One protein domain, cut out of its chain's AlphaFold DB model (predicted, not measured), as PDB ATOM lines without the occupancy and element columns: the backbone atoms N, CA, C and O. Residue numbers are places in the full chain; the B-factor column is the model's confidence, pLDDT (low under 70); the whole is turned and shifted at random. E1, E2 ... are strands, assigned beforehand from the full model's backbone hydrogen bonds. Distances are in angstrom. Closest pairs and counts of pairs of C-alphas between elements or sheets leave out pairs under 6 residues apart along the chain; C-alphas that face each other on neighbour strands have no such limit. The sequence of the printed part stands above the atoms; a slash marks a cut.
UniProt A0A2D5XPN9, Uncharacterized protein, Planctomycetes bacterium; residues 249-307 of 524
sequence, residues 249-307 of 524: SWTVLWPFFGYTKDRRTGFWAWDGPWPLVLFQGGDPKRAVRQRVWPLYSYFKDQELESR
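What this domain is: This is residues 249 to 307 of the 524 residues of an uncharacterized protein of Planctomycetes bacterium (UniProt A0A2D5XPN9). This is one flat slab, a single sheet of seven strands that lie side by side in the order in which the chain reaches them, each turning back beside the one before, with both faces bare. E3 and E4 lie in the middle, E1 and E7 make the two sides, and the sheet twists strongly from one side to the other. The printed part has 59 residues, no named helix and seven named strands, E1 to E7; the sheet's order is E1, E2, E3, E4, E5, E6, E7, antiparallel throughout, and the class is all strand. The whole is compact, with a radius of gyration of the C-alphas of 11.8 A, and spans 34 by 32 by 11 A.

Where its parts are: Find C-alpha 249 at (279.612, 357.268, 315.060); from there E1 runs through residues 249 to 252. E2, residues 257 to 262, is the longest strand and covers 17.5 A from C-alpha 257 to C-alpha 262. Next read E3 at residues 268 to 271, then E4 at residues 277 to 281, 14.0 A long, with C-alpha 277 at (265.681, 367.283, 313.932). E5 takes residues 288 to 292, 13.9 A long, and E6 residues 296 to 300, 13.6 A long. E7, residues 304 to 307, ends at C-alpha 307 at (265.655, 379.605, 322.072). E1, E3 and E7 measure 10.6, 10.4 and 10.2 A.

How they stand to each other: The seven strands form a meander, each the antiparallel neighbour of the one before, and each successive pair is a hairpin. Begin at the edge strand E1: its direction stands at 171 degrees to that of E2, and N 250 and O 259 are 2.9 A apart, within hydrogen-bond range. Between E2 and E3, at 174 degrees, look at N 260 and O 269, 2.9 A. E3 and E4 stand at 176 degrees, with N 270 and O 279 at 2.8 A. E4 and E5 stand at 165 degrees, with N 291 and O 278 at 2.8 A. E5 and E6, at 172 degrees, have N 298 and O 290 at 2.7 A. At the other edge strand, E7, the angle to E6 is 167 degrees, and N 306 and O 299 are 2.8 A apart. E1 and E7 are apart, as are, for instance, E2 and E5.

The domain as a whole: The C-alphas of Leu 253 and Glu 303 are the two farthest apart, at 34.0 A. From edge to edge the strands' lines turn by 27 degrees, and the sheet's C-alphas lie up to 5.0 A off their best plane. The link from E4 to E5, six residues, is short; the other five links are tight. The printed part has no cut. The mean pLDDT of the printed part is 94.3, and no printed residue is under 70.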
ATOM      1  N   SER A 249     280.578 356.502 315.834       94.94
ATOM      2  CA  SER A 249     279.612 357.268 315.060       94.94
ATOM      3  C   SER A 249     279.146 356.444 313.871       94.94
ATOM      4  O   SER A 249     279.934 355.703 313.281       94.94
ATOM      5  N   TRP A 250     277.870 356.557 313.529       96.31
ATOM      6  CA  TRP A 250     277.308 355.963 312.328       96.31
ATOM      7  C   TRP A 250     276.322 356.921 311.665       96.31
ATOM      8  O   TRP A 250     275.738 357.788 312.314       96.31
ATOM      9  N   THR A 251     276.130 356.753 310.363       96.25
ATOM     10  CA  THR A 251     275.113 357.455 309.579       96.25
ATOM     11  C   THR A 251     274.446 356.484 308.621       96.25
ATOM     12  O   THR A 251     275.097 355.568 308.125       96.25
ATOM     13  N   VAL A 252     273.149 356.668 308.393       96.12
ATOM     14  CA  VAL A 252     272.331 355.897 307.453       96.12
ATOM     15  C   VAL A 252     271.570 356.895 306.591       96.12
ATOM     16  O   VAL A 252     271.040 357.870 307.122       96.12
ATOM     17  N   LEU A 253     271.500 356.657 305.279       94.56
ATOM     18  CA  LEU A 253     270.866 357.574 304.323       94.56
ATOM     19  C   LEU A 253     271.365 359.010 304.527       94.56
ATOM     20  O   LEU A 253     270.595 359.929 304.801       94.56
ATOM     21  N   TRP A 254     272.682 359.184 304.467       89.88
ATOM     22  CA  TRP A 254     273.322 360.478 304.632       89.88
ATOM     23  C   TRP A 254     272.703 361.506 303.662       89.88
ATOM     24  O   TRP A 254     272.519 361.189 302.483       89.88
ATOM     25  N   PRO A 255     272.394 362.737 304.115       91.25
ATOM     26  CA  PRO A 255     272.725 363.310 305.425       91.25
ATOM     27  C   PRO A 255     271.645 363.126 306.505       91.25
ATOM     28  O   PRO A 255     271.772 363.710 307.574       91.25
ATOM     29  N   PHE A 256     270.575 362.368 306.252       93.94
ATOM     30  CA  PHE A 256     269.350 362.441 307.052       93.94
ATOM     31  C   PHE A 256     269.474 361.855 308.453       93.94
ATOM     32  O   PHE A 256     268.948 362.469 309.380       93.94
ATOM     33  N   PHE A 257     270.140 360.708 308.623       96.56
ATOM     34  CA  PHE A 257     270.217 360.036 309.921       96.56
ATOM     35  C   PHE A 257     271.658 359.812 310.365       96.56
ATOM     36  O   PHE A 257     272.478 359.254 309.633       96.56
ATOM     37  N   GLY A 258     271.961 360.215 311.593       95.94
ATOM     38  CA  GLY A 258     273.279 360.097 312.195       95.94
ATOM     39  C   GLY A 258     273.190 359.897 313.700       95.94
ATOM     40  O   GLY A 258     272.280 360.388 314.365       95.94
ATOM     41  N   TYR A 259     274.149 359.168 314.251       96.44
ATOM     42  CA  TYR A 259     274.297 359.026 315.689       96.44
ATOM     43  C   TYR A 259     275.766 358.952 316.064       96.44
ATOM     44  O   TYR A 259     276.548 358.233 315.445       96.44
ATOM     45  N   THR A 260     276.136 359.662 317.118       95.50
ATOM     46  CA  THR A 260     277.493 359.680 317.659       95.50
ATOM     47  C   THR A 260     277.440 359.484 319.162       95.50
ATOM     48  O   THR A 260     276.598 360.073 319.834       95.50
ATOM     49  N   LYS A 261     278.359 358.680 319.699       95.25
ATOM     50  CA  LYS A 261     278.520 358.461 321.137       95.25
ATOM     51  C   LYS A 261     279.998 358.396 321.505       95.25
ATOM     52  O   LYS A 261     280.725 357.561 320.973       95.25
ATOM     53  N   ASP A 262     280.418 359.234 322.447       93.69
ATOM     54  CA  ASP A 262     281.737 359.204 323.082       93.69
ATOM     55  C   ASP A 262     281.581 358.708 324.526       93.69
ATOM     56  O   ASP A 262     280.950 359.346 325.369       93.69
ATOM     57  N   ARG A 263     282.141 357.533 324.815       91.44
ATOM     58  CA  ARG A 263     282.062 356.882 326.126       91.44
ATOM     59  C   ARG A 263     282.932 357.569 327.176       91.44
ATOM     60  O   ARG A 263     282.627 357.435 328.354       91.44
ATOM     61  N   ARG A 264     283.986 358.292 326.778       89.94
ATOM     62  CA  ARG A 264     284.910 358.949 327.716       89.94
ATOM     63  C   ARG A 264     284.294 360.189 328.339       89.94
ATOM     64  O   ARG A 264     284.498 360.442 329.520       89.94
ATOM     65  N   THR A 265     283.582 360.984 327.543       90.94
ATOM     66  CA  THR A 265     282.947 362.219 328.033       90.94
ATOM     67  C   THR A 265     281.461 362.063 328.326       90.94
ATOM     68  O   THR A 265     280.872 362.949 328.935       90.94
ATOM     69  N   GLY A 266     280.843 360.962 327.885       93.06
ATOM     70  CA  GLY A 266     279.393 360.778 327.941       93.06
ATOM     71  C   GLY A 266     278.639 361.537 326.844       93.06
ATOM     72  O   GLY A 266     277.408 361.531 326.847       93.06
ATOM     73  N   PHE A 267     279.345 362.175 325.901       94.88
ATOM     74  CA  PHE A 267     278.726 362.904 324.798       94.88
ATOM     75  C   PHE A 267     277.917 361.972 323.897       94.88
ATOM     76  O   PHE A 267     278.384 360.901 323.498       94.88
ATOM     77  N   TRP A 268     276.739 362.432 323.498       96.06
ATOM     78  CA  TRP A 268     275.957 361.817 322.443       96.06
ATOM     79  C   TRP A 268     275.309 362.879 321.557       96.06
ATOM     80  O   TRP A 268     274.988 363.983 322.005       96.06
ATOM     81  N   ALA A 269     275.103 362.526 320.295       96.31
ATOM     82  CA  ALA A 269     274.363 363.322 319.332       96.31
ATOM     83  C   ALA A 269     273.544 362.402 318.431       96.31
ATOM     84  O   ALA A 269     274.013 361.328 318.050       96.31
ATOM     85  N   TRP A 270     272.333 362.825 318.110       96.62
ATOM     86  CA  TRP A 270     271.426 362.172 317.187       96.62
ATOM     87  C   TRP A 270     270.876 363.207 316.211       96.62
ATOM     88  O   TRP A 270     270.330 364.233 316.619       96.62
ATOM     89  N   ASP A 271     271.012 362.903 314.929       94.19
ATOM     90  CA  ASP A 271     270.524 363.686 313.805       94.19
ATOM     91  C   ASP A 271     269.488 362.827 313.077       94.19
ATOM     92  O   ASP A 271     269.790 361.685 312.724       94.19
ATOM     93  N   GLY A 272     268.263 363.318 312.876       92.88
ATOM     94  CA  GLY A 272     267.232 362.475 312.266       92.88
ATOM     95  C   GLY A 272     265.808 363.024 312.293       92.88
ATOM     96  O   GLY A 272     265.167 362.943 313.334       92.88
ATOM     97  N   PRO A 273     265.233 363.493 311.169       93.88
ATOM     98  CA  PRO A 273     265.852 363.749 309.870       93.88
ATOM     99  C   PRO A 273     266.574 365.105 309.847       93.88
ATOM    100  O   PRO A 273     265.971 366.151 310.097       93.88
ATOM    101  N   TRP A 274     267.860 365.121 309.510       89.12
ATOM    102  CA  TRP A 274     268.603 366.362 309.279       89.12
ATOM    103  C   TRP A 274     268.074 367.107 308.032       89.12
ATOM    104  O   TRP A 274     267.738 366.454 307.044       89.12
ATOM    105  N   PRO A 275     267.995 368.456 308.020       90.31
ATOM    106  CA  PRO A 275     268.392 369.397 309.075       90.31
ATOM    107  C   PRO A 275     267.282 369.700 310.098       90.31
ATOM    108  O   PRO A 275     267.461 370.582 310.944       90.31
ATOM    109  N   LEU A 276     266.135 369.017 310.010       94.50
ATOM    110  CA  LEU A 276     264.934 369.324 310.785       94.50
ATOM    111  C   LEU A 276     265.113 368.976 312.259       94.50
ATOM    112  O   LEU A 276     264.833 369.810 313.117       94.50
ATOM    113  N   VAL A 277     265.607 367.776 312.557       96.44
ATOM    114  CA  VAL A 277     265.681 367.283 313.932       96.44
ATOM    115  C   VAL A 277     267.111 366.934 314.328       96.44
ATOM    116  O   VAL A 277     267.799 366.195 313.625       96.44
ATOM    117  N   LEU A 278     267.543 367.481 315.465       95.81
ATOM    118  CA  LEU A 278     268.858 367.239 316.055       95.81
ATOM    119  C   LEU A 278     268.758 367.316 317.577       95.81
ATOM    120  O   LEU A 278     268.295 368.318 318.124       95.81
ATOM    121  N   PHE A 279     269.270 366.300 318.263       96.88
ATOM    122  CA  PHE A 279     269.444 366.298 319.711       96.88
ATOM    123  C   PHE A 279     270.893 365.966 320.066       96.88
ATOM    124  O   PHE A 279     271.442 364.991 319.568       96.88
ATOM    125  N   GLN A 280     271.526 366.756 320.930       95.88
ATOM    126  CA  GLN A 280     272.875 366.476 321.428       95.88
ATOM    127  C   GLN A 280     273.006 366.865 322.905       95.88
ATOM    128  O   GLN A 280     272.411 367.857 323.346       95.88
ATOM    129  N   GLY A 281     273.823 366.127 323.654       94.38
ATOM    130  CA  GLY A 281     274.084 366.406 325.065       94.38
ATOM    131  C   GLY A 281     275.030 365.403 325.728       94.38
ATOM    132  O   GLY A 281     275.796 364.709 325.062       94.38
ATOM    133  N   GLY A 282     274.983 365.343 327.059       91.75
ATOM    134  CA  GLY A 282     275.722 364.382 327.887       91.75
ATOM    135  C   GLY A 282     277.060 364.886 328.439       91.75
ATOM    136  O   GLY A 282     277.340 364.665 329.609       91.75
ATOM    137  N   ASP A 283     277.853 365.607 327.644       91.44
ATOM    138  CA  ASP A 283     279.154 366.155 328.065       91.44
ATOM    139  C   ASP A 283     279.000 367.588 328.616       91.44
ATOM    140  O   ASP A 283     278.640 368.477 327.841       91.44
ATOM    141  N   PRO A 284     279.300 367.853 329.905       84.81
ATOM    142  CA  PRO A 284     279.171 369.186 330.506       84.81
ATOM    143  C   PRO A 284     280.048 370.264 329.858       84.81
ATOM    144  O   PRO A 284     279.790 371.451 330.035       84.81
ATOM    145  N   LYS A 285     281.108 369.871 329.140       88.19
ATOM    146  CA  LYS A 285     282.011 370.802 328.449       88.19
ATOM    147  C   LYS A 285     281.543 371.151 327.037       88.19
ATOM    148  O   LYS A 285     282.200 371.953 326.380       88.19
ATOM    149  N   ARG A 286     280.471 370.527 326.542       88.75
ATOM    150  CA  ARG A 286     279.939 370.753 325.195       88.75
ATOM    151  C   ARG A 286     278.551 371.367 325.254       88.75
ATOM    152  O   ARG A 286     277.782 371.136 326.181       88.75
ATOM    153  N   ALA A 287     278.208 372.075 324.186       92.31
ATOM    154  CA  ALA A 287     276.892 372.661 324.043       92.31
ATOM    155  C   ALA A 287     275.782 371.598 323.961       92.31
ATOM    156  O   ALA A 287     275.888 370.610 323.228       92.31
ATOM    157  N   VAL A 288     274.666 371.864 324.631       95.69
ATOM    158  CA  VAL A 288     273.411 371.118 324.504       95.69
ATOM    159  C   VAL A 288     272.595 371.725 323.366       95.69
ATOM    160  O   VAL A 288     272.463 372.946 323.260       95.69
ATOM    161  N   ARG A 289     272.024 370.881 322.502       96.44
ATOM    162  CA  ARG A 289     271.179 371.321 321.383       96.44
ATOM    163  C   ARG A 289     269.960 370.423 321.267       96.44
ATOM    164  O   ARG A 289     270.080 369.204 321.308       96.44
ATOM    165  N   GLN A 290     268.800 371.040 321.098       96.69
ATOM    166  CA  GLN A 290     267.550 370.359 320.789       96.69
ATOM    167  C   GLN A 290     266.891 371.127 319.655       96.69
ATOM    168  O   GLN A 290     266.637 372.318 319.787       96.69
ATOM    169  N   ARG A 291     266.654 370.496 318.517       96.88
ATOM    170  CA  ARG A 291     266.124 371.165 317.335       96.88
ATOM    171  C   ARG A 291     265.032 370.313 316.730       96.88
ATOM    172  O   ARG A 291     265.223 369.119 316.556       96.88
ATOM    173  N   VAL A 292     263.930 370.971 316.408       96.94
ATOM    174  CA  VAL A 292     262.803 370.478 315.620       96.94
ATOM    175  C   VAL A 292     262.378 371.643 314.725       96.94
ATOM    176  O   VAL A 292     261.423 372.361 315.007       96.94
ATOM    177  N   TRP A 293     263.176 371.935 313.701       94.81
ATOM    178  CA  TRP A 293     262.956 373.057 312.794       94.81
ATOM    179  C   TRP A 293     261.747 372.790 311.876       94.81
ATOM    180  O   TRP A 293     261.589 371.659 311.416       94.81
ATOM    181  N   PRO A 294     260.906 373.800 311.580       95.06
ATOM    182  CA  PRO A 294     260.999 375.206 312.003       95.06
ATOM    183  C   PRO A 294     260.344 375.512 313.361       95.06
ATOM    184  O   PRO A 294     260.345 376.660 313.792       95.06
ATOM    185  N   LEU A 295     259.785 374.521 314.053       97.06
ATOM    186  CA  LEU A 295     258.930 374.737 315.223       97.06
ATOM    187  C   LEU A 295     259.699 375.164 316.479       97.06
ATOM    188  O   LEU A 295     259.251 376.055 317.200       97.06
ATOM    189  N   TYR A 296     260.852 374.550 316.739       97.25
ATOM    190  CA  TYR A 296     261.622 374.767 317.959       97.25
ATOM    191  C   TYR A 296     263.126 374.594 317.739       97.25
ATOM    192  O   TYR A 296     263.575 373.682 317.043       97.25
ATOM    193  N   SER A 297     263.931 375.444 318.372       96.81
ATOM    194  CA  SER A 297     265.372 375.213 318.493       96.81
ATOM    195  C   SER A 297     265.891 375.763 319.813       96.81
ATOM    196  O   SER A 297     265.795 376.956 320.073       96.81
ATOM    197  N   TYR A 298     266.524 374.906 320.597       97.44
ATOM    198  CA  TYR A 298     267.252 375.203 321.817       97.44
ATOM    199  C   TYR A 298     268.744 374.981 321.604       97.44
ATOM    200  O   TYR A 298     269.166 373.965 321.044       97.44
ATOM    201  N   PHE A 299     269.543 375.926 322.070       96.75
ATOM    202  CA  PHE A 299     270.990 375.828 322.108       96.75
ATOM    203  C   PHE A 299     271.482 376.427 323.419       96.75
ATOM    204  O   PHE A 299     271.084 377.537 323.762       96.75
ATOM    205  N   LYS A 300     272.343 375.711 324.137       95.50
ATOM    206  CA  LYS A 300     272.982 376.206 325.351       95.50
ATOM    207  C   LYS A 300     274.434 375.771 325.396       95.50
ATOM    208  O   LYS A 300     274.718 374.582 325.291       95.50
ATOM    209  N   ASP A 301     275.314 376.732 325.600       93.12
ATOM    210  CA  ASP A 301     276.733 376.554 325.876       93.12
ATOM    211  C   ASP A 301     277.131 377.404 327.100       93.12
ATOM    212  O   ASP A 301     276.260 377.974 327.761       93.12
ATOM    213  N   GLN A 302     278.424 377.488 327.421       89.81
ATOM    214  CA  GLN A 302     278.934 378.267 328.558       89.81
ATOM    215  C   GLN A 302     278.629 379.767 328.447       89.81
ATOM    216  O   GLN A 302     278.322 380.399 329.453       89.81
ATOM    217  N   GLU A 303     278.685 380.323 327.236       91.69
ATOM    218  CA  GLU A 303     278.552 381.768 326.995       91.69
ATOM    219  C   GLU A 303     277.204 382.160 326.374       91.69
ATOM    220  O   GLU A 303     276.836 383.331 326.378       91.69
ATOM    221  N   LEU A 304     276.458 381.206 325.808       94.31
ATOM    222  CA  LEU A 304     275.277 381.493 324.993       94.31
ATOM    223  C   LEU A 304     274.143 380.511 325.273       94.31
ATOM    224  O   LEU A 304     274.285 379.306 325.080       94.31
ATOM    225  N   GLU A 305     272.971 381.046 325.588       96.62
ATOM    226  CA  GLU A 305     271.702 380.331 325.548       96.62
ATOM    227  C   GLU A 305     270.786 380.971 324.498       96.62
ATOM    228  O   GLU A 305     270.570 382.179 324.491       96.62
ATOM    229  N   SER A 306     270.226 380.175 323.588       97.06
ATOM    230  CA  SER A 306     269.293 380.651 322.570       97.06
ATOM    231  C   SER A 306     268.113 379.707 322.397       97.06
ATOM    232  O   SER A 306     268.270 378.487 322.319       97.06
ATOM    233  N   ARG A 307     266.919 380.295 322.310       97.81
ATOM    234  CA  ARG A 307     265.655 379.605 322.072       97.81
ATOM    235  C   ARG A 307     264.941 380.239 320.889       97.81
ATOM    236  O   ARG A 307     264.771 381.455 320.839       97.81
TER     237      ARG A 307